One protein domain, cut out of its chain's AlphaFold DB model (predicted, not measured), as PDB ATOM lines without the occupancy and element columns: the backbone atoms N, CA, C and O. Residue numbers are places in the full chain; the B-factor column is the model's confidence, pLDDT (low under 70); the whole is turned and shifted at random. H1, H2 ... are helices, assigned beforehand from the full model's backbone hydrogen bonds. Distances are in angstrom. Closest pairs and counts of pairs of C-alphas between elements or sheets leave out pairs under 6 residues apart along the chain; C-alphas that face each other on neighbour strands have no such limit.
ATOM      1  N   ASP A  42     151.117  97.777 100.299       78.38
ATOM      2  CA  ASP A  42     151.981  98.889 100.698       78.38
ATOM      3  C   ASP A  42     151.226 100.226 100.684       78.38
ATOM      4  O   ASP A  42     151.348 101.014 101.627       78.38
ATOM      5  N   ASP A  43     150.371 100.458  99.683       74.12
ATOM      6  CA  ASP A  43     149.509 101.644  99.638       74.12
ATOM      7  C   ASP A  43     148.504 101.642 100.795       74.12
ATOM      8  O   ASP A  43     148.277 102.680 101.419       74.12
ATOM      9  N   PHE A  44     147.941 100.481 101.150       71.25
ATOM     10  CA  PHE A  44     147.079 100.355 102.326       71.25
ATOM     11  C   PHE A  44     147.825 100.703 103.617       71.25
ATOM     12  O   PHE A  44     147.275 101.421 104.454       71.25
ATOM     13  N   ASN A  45     149.073 100.261 103.779       71.81
ATOM     14  CA  ASN A  45     149.892 100.615 104.940       71.81
ATOM     15  C   ASN A  45     150.169 102.124 105.010       71.81
ATOM     16  O   ASN A  45     150.060 102.723 106.085       71.81
ATOM     17  N   VAL A  46     150.460 102.762 103.874       74.00
ATOM     18  CA  VAL A  46     150.657 104.217 103.787       74.00
ATOM     19  C   VAL A  46     149.362 104.968 104.101       74.00
ATOM     20  O   VAL A  46     149.390 105.915 104.884       74.00
ATOM     21  N   VAL A  47     148.216 104.520 103.581       69.12
ATOM     22  CA  VAL A  47     146.896 105.097 103.884       69.12
ATOM     23  C   VAL A  47     146.540 104.918 105.358       69.12
ATOM     24  O   VAL A  47     146.045 105.852 105.978       69.12
ATOM     25  N   HIS A  48     146.821 103.762 105.962       65.62
ATOM     26  CA  HIS A  48     146.604 103.538 107.393       65.62
ATOM     27  C   HIS A  48     147.506 104.419 108.265       65.62
ATOM     28  O   HIS A  48     147.038 104.951 109.274       65.62
ATOM     29  N   LYS A  49     148.770 104.616 107.869       73.31
ATOM     30  CA  LYS A  49     149.705 105.531 108.536       73.31
ATOM     31  C   LYS A  49     149.242 106.981 108.415       73.31
ATOM     32  O   LYS A  49     149.118 107.650 109.431       73.31
ATOM     33  N   LEU A  50     148.890 107.432 107.211       66.44
ATOM     34  CA  LEU A  50     148.338 108.766 106.966       66.44
ATOM     35  C   LEU A  50     147.016 108.975 107.694       66.44
ATOM     36  O   LEU A  50     146.802 110.035 108.252       66.44
ATOM     37  N   LYS A  51     146.137 107.972 107.753       63.78
ATOM     38  CA  LYS A  51     144.891 108.039 108.522       63.78
ATOM     39  C   LYS A  51     145.165 108.166 110.017       63.78
ATOM     40  O   LYS A  51     144.417 108.863 110.687       63.78
ATOM     41  N   ARG A  52     146.216 107.524 110.538       61.50
ATOM     42  CA  ARG A  52     146.659 107.671 111.933       61.50
ATOM     43  C   ARG A  52     147.233 109.067 112.191       61.50
ATOM     44  O   ARG A  52     146.826 109.700 113.151       61.50
ATOM     45  N   GLU A  53     148.079 109.567 111.294       58.88
ATOM     46  CA  GLU A  53     148.663 110.917 111.359       58.88
ATOM     47  C   GLU A  53     147.604 112.021 111.177       58.88
ATOM     48  O   GLU A  53     147.621 113.027 111.878       58.88
ATOM     49  N   LEU A  54     146.623 111.826 110.290       54.88
ATOM     50  CA  LEU A  54     145.457 112.700 110.190       54.88
ATOM     51  C   LEU A  54     144.605 112.575 111.447       54.88
ATOM     52  O   LEU A  54     144.206 113.583 111.990       54.88
ATOM     53  N   LYS A  55     144.377 111.381 111.991       55.41
ATOM     54  CA  LYS A  55     143.647 111.247 113.258       55.41
ATOM     55  C   LYS A  55     144.348 111.972 114.417       55.41
ATOM     56  O   LYS A  55     143.663 112.547 115.252       55.41
ATOM     57  N   GLU A  56     145.682 112.023 114.422       51.25
ATOM     58  CA  GLU A  56     146.477 112.862 115.334       51.25
ATOM     59  C   GLU A  56     146.312 114.374 115.069       51.25
ATOM     60  O   GLU A  56     146.461 115.178 115.988       51.25
ATOM     61  N   GLY A  57     145.974 114.776 113.839       51.09
ATOM     62  CA  GLY A  57     145.738 116.171 113.447       51.09
ATOM     63  C   GLY A  57     144.279 116.640 113.504       51.09
ATOM     64  O   GLY A  57     144.031 117.839 113.623       51.09
ATOM     65  N   THR A  58     143.304 115.737 113.429       46.91
ATOM     66  CA  THR A  58     141.912 116.083 113.121       46.91
ATOM     67  C   THR A  58     140.938 115.483 114.148       46.91
ATOM     68  O   THR A  58     140.041 114.708 113.823       46.91
ATOM     69  N   GLY A  59     141.069 115.894 115.409       60.03
ATOM     70  CA  GLY A  59     140.067 115.673 116.455       60.03
ATOM     71  C   GLY A  59     140.708 115.367 117.803       60.03
ATOM     72  O   GLY A  59     141.446 114.401 117.947       60.03
ATOM     73  N   THR A  60     140.424 116.182 118.814       78.50
ATOM     74  CA  THR A  60     140.837 115.917 120.201       78.50
ATOM     75  C   THR A  60     140.157 114.601 120.623       78.50
ATOM     76  O   THR A  60     138.928 114.513 120.551       78.50
ATOM     77  N   LEU A  61     140.923 113.552 120.972       83.25
ATOM     78  CA  LEU A  61     140.431 112.197 121.322       83.25
ATOM     79  C   LEU A  61     139.263 112.234 122.327       83.25
ATOM     80  O   LEU A  61     138.339 111.413 122.307       83.25
ATOM     81  N   GLU A  62     139.293 113.251 123.173       86.44
ATOM     82  CA  GLU A  62     138.296 113.682 124.132       86.44
ATOM     83  C   GLU A  62     136.889 113.761 123.531       86.44
ATOM     84  O   GLU A  62     135.931 113.329 124.167       86.44
ATOM     85  N   PHE A  63     136.745 114.193 122.279       90.38
ATOM     86  CA  PHE A  63     135.450 114.414 121.631       90.38
ATOM     87  C   PHE A  63     135.130 113.408 120.527       90.38
ATOM     88  O   PHE A  63     134.021 113.418 120.009       90.38
ATOM     89  N   ILE A  64     136.040 112.498 120.178       89.25
ATOM     90  CA  ILE A  64     135.752 111.460 119.177       89.25
ATOM     91  C   ILE A  64     134.650 110.517 119.688       89.25
ATOM     92  O   ILE A  64     134.655 110.116 120.856       89.25
ATOM     93  N   SER A  65     133.700 110.161 118.819       88.75
ATOM     94  CA  SER A  65     132.649 109.188 119.143       88.75
ATOM     95  C   SER A  65     133.237 107.814 119.494       88.75
ATOM     96  O   SER A  65     134.222 107.393 118.890       88.75
ATOM     97  N   ILE A  66     132.620 107.080 120.420       87.19
ATOM     98  CA  ILE A  66     133.039 105.736 120.836       87.19
ATOM     99  C   ILE A  66     133.149 104.798 119.633       87.19
ATOM    100  O   ILE A  66     134.116 104.049 119.537       87.19
ATOM    101  N   ALA A  67     132.206 104.866 118.688       84.06
ATOM    102  CA  ALA A  67     132.238 104.033 117.485       84.06
ATOM    103  C   ALA A  67     133.502 104.273 116.635       84.06
ATOM    104  O   ALA A  67     134.008 103.354 116.002       84.06
ATOM    105  N   LEU A  68     134.052 105.492 116.647       86.19
ATOM    106  CA  LEU A  68     135.273 105.852 115.914       86.19
ATOM    107  C   LEU A  68     136.561 105.658 116.729       86.19
ATOM    108  O   LEU A  68     137.665 105.692 116.164       86.19
ATOM    109  N   LEU A  69     136.449 105.441 118.043       86.06
ATOM    110  CA  LEU A  69     137.551 104.987 118.888       86.06
ATOM    111  C   LEU A  69     137.800 103.509 118.577       86.06
ATOM    112  O   LEU A  69     137.295 102.594 119.223       86.06
ATOM    113  N   ARG A  70     138.554 103.289 117.500       70.69
ATOM    114  CA  ARG A  70     138.998 101.974 117.059       70.69
ATOM    115  C   ARG A  70     140.008 101.443 118.062       70.69
ATOM    116  O   ARG A  70     141.209 101.631 117.908       70.69
ATOM    117  N   VAL A  71     139.522 100.708 119.051       62.34
ATOM    118  CA  VAL A  71     140.385  99.753 119.736       62.34
ATOM    119  C   VAL A  71     140.716  98.694 118.697       62.34
ATOM    120  O   VAL A  71     139.829  97.975 118.238       62.34
ATOM    121  N   GLU A  72     141.969  98.662 118.251       64.56
ATOM    122  CA  GLU A  72     142.506  97.543 117.487       64.56
ATOM    123  C   GLU A  72     142.312  96.308 118.366       64.56
ATOM    124  O   GLU A  72     143.024  96.089 119.346       64.56
ATOM    125  N   ARG A  73     141.219  95.581 118.120       64.69
ATOM    126  CA  ARG A  73     140.871  94.435 118.941       64.69
ATOM    127  C   ARG A  73     141.829  93.334 118.557       64.69
ATOM    128  O   ARG A  73     141.823  92.864 117.424       64.69
ATOM    129  N   VAL A  74     142.654  92.941 119.509       70.50
ATOM    130  CA  VAL A  74     143.436  91.722 119.396       70.50
ATOM    131  C   VAL A  74     142.465  90.576 119.660       70.50
ATOM    132  O   VAL A  74     141.793  90.552 120.694       70.50
ATOM    133  N   ALA A  75     142.312  89.669 118.698       73.62
ATOM    134  CA  ALA A  75     141.521  88.465 118.898       73.62
ATOM    135  C   ALA A  75     142.138  87.608 120.013       73.62
ATOM    136  O   ALA A  75     143.297  87.770 120.389       73.62
ATOM    137  N   VAL A  76     141.366  86.653 120.537       80.00
ATOM    138  CA  VAL A  76     141.807  85.750 121.621       80.00
ATOM    139  C   VAL A  76     143.099  84.996 121.262       80.00
ATOM    140  O   VAL A  76     143.875  84.632 122.138       80.00
ATOM    141  N   ASN A  77     143.360  84.796 119.970       85.75
ATOM    142  CA  ASN A  77     144.564  84.157 119.443       85.75
ATOM    143  C   ASN A  77     145.776  85.102 119.291       85.75
ATOM    144  O   ASN A  77     146.810  84.657 118.805       85.75
ATOM    145  N   GLY A  78     145.671  86.373 119.684       83.00
ATOM    146  CA  GLY A  78     146.750  87.355 119.546       83.00
ATOM    147  C   GLY A  78     146.808  88.057 118.187       83.00
ATOM    148  O   GLY A  78     147.625  88.961 118.020       83.00
ATOM    149  N   GLU A  79     145.948  87.693 117.232       82.88
ATOM    150  CA  GLU A  79     145.951  88.295 115.897       82.88
ATOM    151  C   GLU A  79     145.135  89.599 115.866       82.88
ATOM    152  O   GLU A  79     144.049  89.666 116.456       82.88
ATOM    153  N   PRO A  80     145.607  90.650 115.174       74.44
ATOM    154  CA  PRO A  80     144.854  91.888 115.026       74.44
ATOM    155  C   PRO A  80     143.587  91.643 114.198       74.44
ATOM    156  O   PRO A  80     143.638  91.237 113.035       74.44
ATOM    157  N   VAL A  81     142.421  91.919 114.782       79.62
ATOM    158  CA  VAL A  81     141.149  91.860 114.059       79.62
ATOM    159  C   VAL A  81     141.066  93.079 113.152       79.62
ATOM    160  O   VAL A  81     140.904  94.214 113.612       79.62
ATOM    161  N   LYS A  82     141.151  92.844 111.840       69.44
ATOM    162  CA  LYS A  82     140.960  93.882 110.826       69.44
ATOM    163  C   LYS A  82     139.501  94.342 110.870       69.44
ATOM    164  O   LYS A  82     138.621  93.717 110.291       69.44
ATOM    165  N   SER A  83     139.234  95.416 111.607       69.31
ATOM    166  CA  SER A  83     137.908  96.031 111.654       69.31
ATOM    167  C   SER A  83     137.634  96.789 110.357       69.31
ATOM    168  O   SER A  83     138.478  97.566 109.880       69.31
ATOM    169  N   GLU A  84     136.443  96.591 109.794       74.12
ATOM    170  CA  GLU A  84     135.992  97.338 108.622       74.12
ATOM    171  C   GLU A  84     135.995  98.847 108.905       74.12
ATOM    172  O   GLU A  84     135.692  99.270 110.032       74.12
ATOM    173  N   PRO A  85     136.429  99.687 107.944       76.00
ATOM    174  CA  PRO A  85     136.330 101.142 108.040       76.00
ATOM    175  C   PRO A  85     134.920 101.559 108.452       76.00
ATOM    176  O   PRO A  85     133.972 101.350 107.711       76.00
ATOM    177  N   ILE A  86     134.785 102.149 109.641       81.19
ATOM    178  CA  ILE A  86     133.512 102.732 110.065       81.19
ATOM    179  C   ILE A  86     133.380 104.058 109.328       81.19
ATOM    180  O   ILE A  86     134.228 104.943 109.489       81.19
ATOM    181  N   GLU A  87     132.348 104.165 108.498       83.62
ATOM    182  CA  GLU A  87     132.005 105.405 107.814       83.62
ATOM    183  C   GLU A  87     131.567 106.457 108.827       83.62
ATOM    184  O   GLU A  87     130.803 106.188 109.758       83.62
ATOM    185  N   HIS A  88     132.070 107.678 108.662       84.19
ATOM    186  CA  HIS A  88     131.652 108.788 109.503       84.19
ATOM    187  C   HIS A  88     130.212 109.177 109.162       84.19
ATOM    188  O   HIS A  88     129.880 109.369 107.997       84.19
ATOM    189  N   ALA A  89     129.355 109.320 110.169       84.19
ATOM    190  CA  ALA A  89     127.949 109.651 109.991       84.19
ATOM    191  C   ALA A  89     127.525 110.729 110.996       84.19
ATOM    192  O   ALA A  89     128.157 110.894 112.036       84.19
ATOM    193  N   VAL A  90     126.400 111.399 110.723       85.25
ATOM    194  CA  VAL A  90     125.841 112.513 111.529       85.25
ATOM    195  C   VAL A  90     125.781 112.200 113.023       85.25
ATOM    196  O   VAL A  90     125.965 113.048 113.891       85.25
ATOM    197  N   CYS A  91     125.507 110.950 113.349       83.94
ATOM    198  CA  CYS A  91     125.441 110.511 114.722       83.94
ATOM    199  C   CYS A  91     126.779 110.541 115.473       83.94
ATOM    200  O   CYS A  91     126.760 110.691 116.690       83.94
ATOM    201  N   HIS A  92     127.909 110.397 114.783       87.44
ATOM    202  CA  HIS A  92     129.224 110.567 115.393       87.44
ATOM    203  C   HIS A  92     129.454 112.033 115.769       87.44
ATOM    204  O   HIS A  92     129.956 112.297 116.855       87.44
ATOM    205  N   ASP A  93     128.991 112.982 114.947       87.81
ATOM    206  CA  ASP A  93     129.055 114.415 115.267       87.81
ATOM    207  C   ASP A  93     128.175 114.766 116.472       87.81
ATOM    208  O   ASP A  93     128.574 115.515 117.365       87.81
ATOM    209  N   LEU A  94     126.974 114.185 116.530       88.25
ATOM    210  CA  LEU A  94     126.082 114.329 117.680       88.25
ATOM    211  C   LEU A  94     126.697 113.728 118.955       88.25
ATOM    212  O   LEU A  94     126.526 114.295 120.036       88.25
ATOM    213  N   GLU A  95     127.456 112.635 118.839       87.06
ATOM    214  CA  GLU A  95     128.242 112.102 119.952       87.06
ATOM    215  C   GLU A  95     129.320 113.078 120.418       87.06
ATOM    216  O   GLU A  95     129.487 113.321 121.612       87.06
ATOM    217  N   SER A  96     130.059 113.651 119.473       89.62
ATOM    218  CA  SER A  96     131.104 114.624 119.769       89.62
ATOM    219  C   SER A  96     130.543 115.848 120.480       89.62
ATOM    220  O   SER A  96     131.128 116.323 121.455       89.62
ATOM    221  N   PHE A  97     129.362 116.313 120.066       88.69
ATOM    222  CA  PHE A  97     128.651 117.388 120.748       88.69
ATOM    223  C   PHE A  97     128.239 117.006 122.177       88.69
ATOM    224  O   PHE A  97     128.368 117.820 123.095       88.69
ATOM    225  N   TYR A  98     127.790 115.766 122.390       88.06
ATOM    226  CA  TYR A  98     127.516 115.244 123.728       88.06
ATOM    227  C   TYR A  98     128.773 115.275 124.611       88.06
ATOM    228  O   TYR A  98     128.735 115.835 125.707       88.06
ATOM    229  N   TRP A  99     129.905 114.752 124.128       90.69
ATOM    230  CA  TRP A  99     131.161 114.764 124.886       90.69
ATOM    231  C   TRP A  99     131.643 116.180 125.196       90.69
ATOM    232  O   TRP A  99     132.098 116.439 126.311       90.69
ATOM    233  N   LEU A 100     131.479 117.116 124.259       91.56
ATOM    234  CA  LEU A 100     131.774 118.528 124.487       91.56
ATOM    235  C   LEU A 100     130.901 119.122 125.599       91.56
ATOM    236  O   LEU A 100     131.413 119.839 126.455       91.56
ATOM    237  N   LEU A 101     129.601 118.812 125.632       89.31
ATOM    238  CA  LEU A 101     128.722 119.276 126.705       89.31
ATOM    239  C   LEU A 101     129.179 118.744 128.066       89.31
ATOM    240  O   LEU A 101     129.268 119.516 129.020       89.31
ATOM    241  N   ILE A 102     129.495 117.448 128.154       89.50
ATOM    242  CA  ILE A 102     130.009 116.842 129.388       89.50
ATOM    243  C   ILE A 102     131.305 117.526 129.818       89.50
ATOM    244  O   ILE A 102     131.454 117.862 130.990       89.50
ATOM    245  N   TRP A 103     132.216 117.789 128.883       91.50
ATOM    246  CA  TRP A 103     133.446 118.522 129.165       91.50
ATOM    247  C   TRP A 103     133.164 119.926 129.710       91.50
ATOM    248  O   TRP A 103     133.718 120.296 130.742       91.50
ATOM    249  N   ILE A 104     132.242 120.679 129.096       88.62
ATOM    250  CA  ILE A 104     131.856 122.015 129.573       88.62
ATOM    251  C   ILE A 104     131.296 121.941 130.996       88.62
ATOM    252  O   ILE A 104     131.698 122.735 131.841       88.62
ATOM    253  N   VAL A 105     130.401 120.992 131.278       88.00
ATOM    254  CA  VAL A 105     129.821 120.810 132.617       88.00
ATOM    255  C   VAL A 105     130.917 120.466 133.625       88.00
ATOM    256  O   VAL A 105     131.065 121.146 134.634       88.00
ATOM    257  N   LEU A 106     131.746 119.464 133.332       89.12
ATOM    258  CA  LEU A 106     132.799 119.025 134.250       89.12
ATOM    259  C   LEU A 106     133.896 120.073 134.477       89.12
ATOM    260  O   LEU A 106     134.569 120.047 135.503       89.12
ATOM    261  N   HIS A 107     134.112 120.974 133.522       87.25
ATOM    262  CA  HIS A 107     135.175 121.969 133.603       87.25
ATOM    263  C   HIS A 107     134.689 123.327 134.133       87.25
ATOM    264  O   HIS A 107     135.438 124.047 134.793       87.25
ATOM    265  N   HIS A 108     133.447 123.705 133.831       85.81
ATOM    266  CA  HIS A 108     132.953 125.063 134.046       85.81
ATOM    267  C   HIS A 108     131.759 125.171 134.987       85.81
ATOM    268  O   HIS A 108     131.343 126.299 135.247       85.81
ATOM    269  N   THR A 109     131.212 124.083 135.522       85.19
ATOM    270  CA  THR A 109     130.138 124.163 136.523       85.19
ATOM    271  C   THR A 109     130.552 123.521 137.839       85.19
ATOM    272  O   THR A 109     131.518 122.760 137.919       85.19
ATOM    273  N   ASN A 110     129.837 123.867 138.910       83.69
ATOM    274  CA  ASN A 110     130.016 123.185 140.182       83.69
ATOM    275  C   ASN A 110     129.153 121.921 140.176       83.69
ATOM    276  O   ASN A 110     127.927 122.001 140.188       83.69
ATOM    277  N   HIS A 111     129.784 120.753 140.147       85.44
ATOM    278  CA  HIS A 111     129.089 119.479 139.991       85.44
ATOM    279  C   HIS A 111     129.374 118.517 141.150       85.44
ATOM    280  O   HIS A 111     130.459 118.503 141.733       85.44
ATOM    281  N   SER A 112     128.432 117.618 141.432       84.44
ATOM    282  CA  SER A 112     128.497 116.674 142.559       84.44
ATOM    283  C   SER A 112     129.256 115.372 142.267       84.44
ATOM    284  O   SER A 112     129.067 114.378 142.965       84.44
ATOM    285  N   SER A 113     130.085 115.334 141.219       86.94
ATOM    286  CA  SER A 113     130.921 114.164 140.930       86.94
ATOM    287  C   SER A 113     131.783 113.795 142.138       86.94
ATOM    288  O   SER A 113     132.452 114.652 142.715       86.94
ATOM    289  N   VAL A 114     131.850 112.499 142.456       89.31
ATOM    290  CA  VAL A 114     132.716 111.944 143.514       89.31
ATOM    291  C   VAL A 114     134.204 112.229 143.285       89.31
ATOM    292  O   VAL A 114     135.013 112.110 144.199       89.31
ATOM    293  N   HIS A 115     134.578 112.605 142.061       89.12
ATOM    294  CA  HIS A 115     135.946 112.958 141.694       89.12
ATOM    295  C   HIS A 115     136.224 114.468 141.744       89.12
ATOM    296  O   HIS A 115     137.364 114.871 141.515       89.12
ATOM    297  N   GLY A 116     135.223 115.305 142.055       90.06
ATOM    298  CA  GLY A 116     135.379 116.758 142.173       90.06
ATOM    299  C   GLY A 116     136.103 117.369 140.969       90.06
ATOM    300  O   GLY A 116     135.856 116.979 139.832       90.06
ATOM    301  N   ALA A 117     137.064 118.262 141.210       87.00
ATOM    302  CA  ALA A 117     137.848 118.919 140.156       87.00
ATOM    303  C   ALA A 117     138.633 117.955 139.236       87.00
ATOM    304  O   ALA A 117     139.023 118.333 138.133       87.00
ATOM    305  N   LEU A 118     138.861 116.705 139.659       89.94
ATOM    306  CA  LEU A 118     139.527 115.683 138.847       89.94
ATOM    307  C   LEU A 118     138.560 114.937 137.922       89.94
ATOM    308  O   LEU A 118     139.000 114.102 137.141       89.94
ATOM    309  N   ALA A 119     137.251 115.193 137.990       91.38
ATOM    310  CA  ALA A 119     136.270 114.495 137.162       91.38
ATOM    311  C   ALA A 119     136.530 114.708 135.663       91.38
ATOM    312  O   ALA A 119     136.547 113.737 134.907       91.38
ATOM    313  N   CYS A 120     136.790 115.954 135.251       90.38
ATOM    314  CA  CYS A 120     137.090 116.284 133.860       90.38
ATOM    315  C   CYS A 120     138.375 115.595 133.394       90.38
ATOM    316  O   CYS A 120     138.355 114.878 132.399       90.38
ATOM    317  N   SER A 121     139.481 115.756 134.129       90.19
ATOM    318  CA  SER A 121     140.750 115.131 133.751       90.19
ATOM    319  C   SER A 121     140.649 113.613 133.784       90.19
ATOM    320  O   SER A 121     141.201 112.971 132.908       90.19
ATOM    321  N   LYS A 122     139.905 113.009 134.713       91.00
ATOM    322  CA  LYS A 122     139.699 111.558 134.757       91.00
ATOM    323  C   LYS A 122     138.845 111.041 133.600       91.00
ATOM    324  O   LYS A 122     139.070 109.919 133.169       91.00
ATOM    325  N   LEU A 123     137.892 111.802 133.076       91.38
ATOM    326  CA  LEU A 123     137.121 111.358 131.912       91.38
ATOM    327  C   LEU A 123     137.873 111.614 130.598       91.38
ATOM    328  O   LEU A 123     137.901 110.752 129.726       91.38
ATOM    329  N   PHE A 124     138.536 112.763 130.505       89.38
ATOM    330  CA  PHE A 124     139.196 113.286 129.309       89.38
ATOM    331  C   PHE A 124     140.727 113.314 129.450       89.38
ATOM    332  O   PHE A 124     141.381 114.248 128.996       89.38
ATOM    333  N   SER A 125     141.321 112.340 130.148       84.06
ATOM    334  CA  SER A 125     142.788 112.270 130.246       84.06
ATOM    335  C   SER A 125     143.371 112.000 128.868       84.06
ATOM    336  O   SER A 125     142.840 111.169 128.134       84.06
ATOM    337  N   LEU A 126     144.518 112.617 128.592       67.88
ATOM    338  CA  LEU A 126     145.386 112.256 127.477       67.88
ATOM    339  C   LEU A 126     145.888 110.823 127.698       67.88
ATOM    340  O   LEU A 126     146.831 110.589 128.453       67.88
ATOM    341  N   GLY A 127     145.180 109.865 127.114       79.00
ATOM    342  CA  GLY A 127     145.512 108.446 127.118       79.00
ATOM    343  C   GLY A 127     145.498 107.895 125.699       79.00
ATOM    344  O   GLY A 127     145.389 108.638 124.723       79.00
ATOM    345  N   THR A 128     145.606 106.579 125.587       85.12
ATOM    346  CA  THR A 128     145.431 105.886 124.309       85.12
ATOM    347  C   THR A 128     143.962 105.920 123.869       85.12
ATOM    348  O   THR A 128     143.063 106.193 124.667       85.12
ATOM    349  N   GLU A 129     143.679 105.606 122.600       84.75
ATOM    350  CA  GLU A 129     142.289 105.457 122.136       84.75
ATOM    351  C   GLU A 129     141.513 104.411 122.949       84.75
ATOM    352  O   GLU A 129     140.324 104.598 123.202       84.75
ATOM    353  N   GLY A 130     142.197 103.351 123.400       84.81
ATOM    354  CA  GLY A 130     141.641 102.335 124.294       84.81
ATOM    355  C   GLY A 130     141.231 102.911 125.644       84.81
ATOM    356  O   GLY A 130     140.094 102.725 126.067       84.81
ATOM    357  N   ASP A 131     142.098 103.713 126.269       86.31
ATOM    358  CA  ASP A 131     141.767 104.377 127.537       86.31
ATOM    359  C   ASP A 131     140.559 105.311 127.390       86.31
ATOM    360  O   ASP A 131     139.694 105.369 128.269       86.31
ATOM    361  N   ALA A 132     140.494 106.059 126.283       88.06
ATOM    362  CA  ALA A 132     139.373 106.942 125.990       88.06
ATOM    363  C   ALA A 132     138.076 106.145 125.784       88.06
ATOM    364  O   ALA A 132     137.033 106.532 126.315       88.06
ATOM    365  N   PHE A 133     138.145 105.026 125.058       87.94
ATOM    366  CA  PHE A 133     137.022 104.119 124.835       87.94
ATOM    367  C   PHE A 133     136.484 103.574 126.164       87.94
ATOM    368  O   PHE A 133     135.310 103.783 126.475       87.94
ATOM    369  N   ASP A 134     137.343 102.974 126.989       86.31
ATOM    370  CA  ASP A 134     136.947 102.342 128.253       86.31
ATOM    371  C   ASP A 134     136.333 103.350 129.231       86.31
ATOM    372  O   ASP A 134     135.306 103.087 129.865       86.31
ATOM    373  N   ARG A 135     136.917 104.550 129.327       89.12
ATOM    374  CA  ARG A 135     136.400 105.619 130.194       89.12
ATOM    375  C   ARG A 135     135.044 106.128 129.724       89.12
ATOM    376  O   ARG A 135     134.156 106.330 130.554       89.12
ATOM    377  N   LYS A 136     134.867 106.324 128.416       88.56
ATOM    378  CA  LYS A 136     133.605 106.790 127.825       88.56
ATOM    379  C   LYS A 136     132.496 105.749 127.963       88.56
ATOM    380  O   LYS A 136     131.396 106.099 128.391       88.56
ATOM    381  N   ILE A 137     132.799 104.477 127.702       84.88
ATOM    382  CA  ILE A 137     131.884 103.347 127.918       84.88
ATOM    383  C   ILE A 137     131.480 103.249 129.391       84.88
ATOM    384  O   ILE A 137     130.289 103.239 129.710       84.88
ATOM    385  N   GLY A 138     132.456 103.252 130.304       85.44
ATOM    386  CA  GLY A 138     132.194 103.194 131.741       85.44
ATOM    387  C   GLY A 138     131.349 104.377 132.227       85.44
ATOM    388  O   GLY A 138     130.441 104.206 133.036       85.44
ATOM    389  N   HIS A 139     131.589 105.573 131.683       84.38
ATOM    390  CA  HIS A 139     130.804 106.764 131.993       84.38
ATOM    391  C   HIS A 139     129.358 106.665 131.494       84.38
ATOM    392  O   HIS A 139     128.436 107.000 132.240       84.38
ATOM    393  N   MET A 140     129.139 106.159 130.274       78.88
ATOM    394  CA  MET A 140     127.790 105.932 129.742       78.88
ATOM    395  C   MET A 140     126.977 104.958 130.598       78.88
ATOM    396  O   MET A 140     125.762 105.116 130.681       78.88
ATOM    397  N   GLY A 141     127.623 103.997 131.266       66.50
ATOM    398  CA  GLY A 141     126.964 103.090 132.212       66.50
ATOM    399  C   GLY A 141     126.644 103.704 133.583       66.50
ATOM    400  O   GLY A 141     125.802 103.174 134.301       66.50
ATOM    401  N   MET A 142     127.299 104.808 133.965       58.88
ATOM    402  CA  MET A 142     127.219 105.381 135.319       58.88
ATOM    403  C   MET A 142     126.337 106.633 135.425       58.88
ATOM    404  O   MET A 142     125.854 106.938 136.517       58.88
ATOM    405  N   VAL A 143     126.154 107.404 134.347       55.78
ATOM    406  CA  VAL A 143     125.519 108.729 134.443       55.78
ATOM    407  C   VAL A 143     124.016 108.686 134.168       55.78
ATOM    408  O   VAL A 143     123.595 108.217 133.109       55.78
ATOM    409  N   PRO A 144     123.188 109.276 135.055       47.22
ATOM    410  CA  PRO A 144     121.759 109.421 134.850       47.22
ATOM    411  C   PRO A 144     121.462 110.631 133.957       47.22
ATOM    412  O   PRO A 144     120.644 111.483 134.284       47.22
ATOM    413  N   LEU A 145     122.081 110.698 132.780       49.88
ATOM    414  CA  LEU A 145     121.564 111.515 131.684       49.88
ATOM    415  C   LEU A 145     120.435 110.755 130.985       49.88
ATOM    416  O   LEU A 145     120.291 110.894 129.782       49.88
ATOM    417  N   ILE A 146     119.649 109.972 131.746       48.03
ATOM    418  CA  ILE A 146     118.687 108.932 131.328       48.03
ATOM    419  C   ILE A 146     117.851 109.360 130.116       48.03
ATOM    420  O   ILE A 146     117.527 108.560 129.259       48.03
ATOM    421  N   LEU A 147     117.570 110.651 129.961       48.06
ATOM    422  CA  LEU A 147     116.819 111.181 128.827       48.06
ATOM    423  C   LEU A 147     117.600 111.290 127.503       48.06
ATOM    424  O   LEU A 147     117.013 111.081 126.446       48.06
ATOM    425  N   VAL A 148     118.890 111.628 127.543       49.91
ATOM    426  CA  VAL A 148     119.795 111.589 126.380       49.91
ATOM    427  C   VAL A 148     120.401 110.189 126.247       49.91
ATOM    428  O   VAL A 148     120.531 109.684 125.134       49.91
ATOM    429  N   THR A 149     120.731 109.536 127.370       51.88
ATOM    430  CA  THR A 149     121.344 108.208 127.391       51.88
ATOM    431  C   THR A 149     120.383 107.069 127.097       51.88
ATOM    432  O   THR A 149     120.869 106.112 126.527       51.88
ATOM    433  N   ASP A 150     119.070 107.122 127.332       50.06
ATOM    434  CA  ASP A 150     118.191 106.004 126.921       50.06
ATOM    435  C   ASP A 150     118.185 105.822 125.391       50.06
ATOM    436  O   ASP A 150     118.203 104.703 124.881       50.06
ATOM    437  N   ALA A 151     118.242 106.920 124.628       50.78
ATOM    438  CA  ALA A 151     118.418 106.860 123.176       50.78
ATOM    439  C   ALA A 151     119.844 106.418 122.780       50.78
ATOM    440  O   ALA A 151     120.032 105.760 121.760       50.78
ATOM    441  N   TYR A 152     120.847 106.756 123.598       48.47
ATOM    442  CA  TYR A 152     122.269 106.505 123.330       48.47
ATOM    443  C   TYR A 152     122.744 105.088 123.710       48.47
ATOM    444  O   TYR A 152     123.469 104.427 122.966       48.47
ATOM    445  N   GLN A 153     122.333 104.597 124.877       51.50
ATOM    446  CA  GLN A 153     122.707 103.315 125.476       51.50
ATOM    447  C   GLN A 153     122.164 102.141 124.659       51.50
ATOM    448  O   GLN A 153     122.863 101.143 124.497       51.50
ATOM    449  N   ASN A 154     120.985 102.299 124.044       49.78
ATOM    450  CA  ASN A 154     120.413 101.321 123.112       49.78
ATOM    451  C   ASN A 154     121.264 101.094 121.845       49.78
ATOM    452  O   ASN A 154     120.997 100.165 121.084       49.78
ATOM    453  N   ARG A 155     122.301 101.911 121.615       52.50
ATOM    454  CA  ARG A 155     123.174 101.835 120.442       52.50
ATOM    455  C   ARG A 155     124.585 101.339 120.746       52.50
ATOM    456  O   ARG A 155     125.118 100.516 120.001       52.50
ATOM    457  N   VAL A 156     125.209 101.852 121.805       47.47
ATOM    458  CA  VAL A 156     126.615 101.536 122.113       47.47
ATOM    459  C   VAL A 156     126.770 100.103 122.640       47.47
ATOM    460  O   VAL A 156     127.791  99.469 122.403       47.47
ATOM    461  N   MET A 157     125.723  99.548 123.257       45.50
ATOM    462  CA  MET A 157     125.732  98.170 123.761       45.50
ATOM    463  C   MET A 157     125.387  97.126 122.684       45.50
ATOM    464  O   MET A 157     125.854  95.995 122.767       45.50
ATOM    465  N   SER A 158     124.614  97.491 121.655       44.34
ATOM    466  CA  SER A 158     124.163  96.549 120.612       44.34
ATOM    467  C   SER A 158     125.176  96.354 119.477       44.34
ATOM    468  O   SER A 158     125.066  95.397 118.722       44.34
ATOM    469  N   SER A 159     126.160  97.251 119.325       44.25
ATOM    470  CA  SER A 159     127.038  97.301 118.141       44.25
ATOM    471  C   SER A 159     128.440  96.709 118.323       44.25
ATOM    472  O   SER A 159     129.252  96.823 117.408       44.25
ATOM    473  N   GLY A 160     128.778  96.076 119.455       45.19
ATOM    474  CA  GLY A 160     130.196  95.765 119.660       45.19
ATOM    475  C   GLY A 160     130.629  94.744 120.695       45.19
ATOM    476  O   GLY A 160     131.833  94.662 120.907       45.19
ATOM    477  N   LEU A 179     121.016 107.770 116.514       74.44
ATOM    478  CA  LEU A 179     120.911 109.058 117.183       74.44
ATOM    479  C   LEU A 179     120.662 110.127 116.120       74.44
ATOM    480  O   LEU A 179     121.539 110.397 115.298       74.44
ATOM    481  N   THR A 180     119.462 110.701 116.129       83.62
ATOM    482  CA  THR A 180     119.072 111.768 115.209       83.62
ATOM    483  C   THR A 180     119.104 113.123 115.904       83.62
ATOM    484  O   THR A 180     119.075 113.229 117.134       83.62
ATOM    485  N   TYR A 181     119.139 114.179 115.097       86.06
ATOM    486  CA  TYR A 181     119.079 115.553 115.579       86.06
ATOM    487  C   TYR A 181     117.813 115.815 116.410       86.06
ATOM    488  O   TYR A 181     117.871 116.468 117.452       86.06
ATOM    489  N   GLU A 182     116.674 115.271 115.984       86.44
ATOM    490  CA  GLU A 182     115.379 115.442 116.641       86.44
ATOM    491  C   GLU A 182     115.379 114.834 118.044       86.44
ATOM    492  O   GLU A 182     114.877 115.464 118.976       86.44
ATOM    493  N   LEU A 183     115.974 113.646 118.209       81.94
ATOM    494  CA  LEU A 183     116.083 112.977 119.507       81.94
ATOM    495  C   LEU A 183     116.957 113.777 120.471       81.94
ATOM    496  O   LEU A 183     116.562 114.015 121.614       81.94
ATOM    497  N   VAL A 184     118.111 114.252 119.995       82.12
ATOM    498  CA  VAL A 184     119.005 115.102 120.789       82.12
ATOM    499  C   VAL A 184     118.276 116.381 121.202       82.12
ATOM    500  O   VAL A 184     118.201 116.694 122.390       82.12
ATOM    501  N   LEU A 185     117.658 117.090 120.254       86.94
ATOM    502  CA  LEU A 185     116.932 118.329 120.527       86.94
ATOM    503  C   LEU A 185     115.761 118.117 121.499       86.94
ATOM    504  O   LEU A 185     115.541 118.932 122.396       86.94
ATOM    505  N   GLN A 186     115.018 117.018 121.354       84.25
ATOM    506  CA  GLN A 186     113.938 116.666 122.267       84.25
ATOM    507  C   GLN A 186     114.463 116.442 123.688       84.25
ATOM    508  O   GLN A 186     113.847 116.922 124.643       84.25
ATOM    509  N   ALA A 187     115.593 115.751 123.835       82.00
ATOM    510  CA  ALA A 187     116.204 115.510 125.133       82.00
ATOM    511  C   ALA A 187     116.674 116.818 125.793       82.00
ATOM    512  O   ALA A 187     116.373 117.044 126.967       82.00
ATOM    513  N   PHE A 188     117.294 117.731 125.034       82.56
ATOM    514  CA  PHE A 188     117.650 119.070 125.526       82.56
ATOM    515  C   PHE A 188     116.428 119.875 125.961       82.56
ATOM    516  O   PHE A 188     116.414 120.423 127.058       82.56
ATOM    517  N   ASN A 189     115.381 119.925 125.137       86.50
ATOM    518  CA  ASN A 189     114.158 120.651 125.477       86.50
ATOM    519  C   ASN A 189     113.497 120.083 126.735       86.50
ATOM    520  O   ASN A 189     113.035 120.847 127.580       86.50
ATOM    521  N   ARG A 190     113.480 118.752 126.880       85.38
ATOM    522  CA  ARG A 190     112.953 118.089 128.074       85.38
ATOM    523  C   ARG A 190     113.769 118.459 129.306       85.38
ATOM    524  O   ARG A 190     113.173 118.857 130.297       85.38
ATOM    525  N   ALA A 191     115.099 118.386 129.228       82.69
ATOM    526  CA  ALA A 191     115.983 118.774 130.323       82.69
ATOM    527  C   ALA A 191     115.779 120.247 130.715       82.69
ATOM    528  O   ALA A 191     115.554 120.553 131.880       82.69
ATOM    529  N   LEU A 192     115.770 121.162 129.743       84.75
ATOM    530  CA  LEU A 192     115.562 122.596 129.982       84.75
ATOM    531  C   LEU A 192     114.178 122.927 130.559       84.75
ATOM    532  O   LEU A 192     114.026 123.955 131.214       84.75
ATOM    533  N   ALA A 193     113.178 122.079 130.316       87.31
ATOM    534  CA  ALA A 193     111.840 122.216 130.879       87.31
ATOM    535  C   ALA A 193     111.691 121.588 132.276       87.31
ATOM    536  O   ALA A 193     110.640 121.762 132.887       87.31
TER     537      ALA A 193
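AT A GLANCE: This is residues 42 to 160 and 179 to 193 of the 319 residues of the protein "Pkinase_fungal domain-containing protein" of Wolfiporia cocos (strain MD-104) (UniProt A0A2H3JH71). Five helices, H2 to H6, stand in a loosely joined, nearly closed ring, and a sixth, H1, sticks out from this body with its residues 42 to 54 and adds to the length. The long link from H1 to H2, residues 58 to 89, comes close to the middle of the domain, then runs out and folds back to H2. The printed part has 134 residues with six named helices, H1 to H6 in order along the chain, and no named strand; the class is all helix. It is compact by its radius of gyration of the C-alphas, 16.4 A, yet elongated in outline, spanning 55 by 32 by 31 A.

IN THESE COORDINATES: H1, residues 42 to 57, begins with C-alpha 42 at (151.981, 98.889, 100.698) and is 22.4 A long from first to last C-alpha. H2, residues 90 to 108, is the longest helix at 26.7 A, with C-alpha 90 at (125.841, 112.513, 111.529). H3, residues 118 to 123, is 8.5 A long, and H4, residues 129 to 142, is 20.0 A. H5 takes residues 146 to 156, 14.2 A. H6, residues 181 to 192, is 16.4 A long and ends with C-alpha 192 at (115.562, 122.596, 129.982).

HOW THE PARTS SIT: H1 is apart from H2, H3, H4, H5 and H6, and its residues 42 to 54 stand free. H2, with residues 103 to 107 alone, touches H3 in a helical hairpin: the closest C-alphas, those of Leu 106 and Cys 120, are 5.1 A apart, and the helices run opposite ways at a shallow tilt of 12 degrees. H3 touches H4, closest at the C-alphas of Leu 123 and Arg 135, 6.0 A, at a steep tilt of 68 degrees, only just short of about perpendicular. H4, with residues 140 to 141 alone, only just touches H5, with 3 pairs of C-alphas within 8 A; the closest are those of Met 140 and Gln 153, 7.1 A, and the tilt is steep, 45 degrees. H5 touches H6, closest at the C-alphas of Val 148 and Ala 187, 5.5 A, opposite ways at a shallow tilt of 31 degrees. H6 and H2 are close but not clearly touching, the closest C-alphas being those of Leu 94 and Tyr 181, 7.4 A. Every O i to N i+4 pair is within hydrogen-bond range in H1, H2, H3, H4 and H6; in H5 4 of 7 are.

THE WHOLE: The two C-alphas farthest apart, those of Asp 42 and Ala 193, are 55.4 A apart. Residues 161 to 178 are not printed, and C-alphas 160 and 179 across the cut are 16.4 A apart. The link from H1 to H2 is long, with 32 residues; those from H3 to H4 and H4 to H5 are tight. Mean pLDDT of the printed part is 76.3; 38 residues are under 70, among them residues 50 to 59 and 141 to 160.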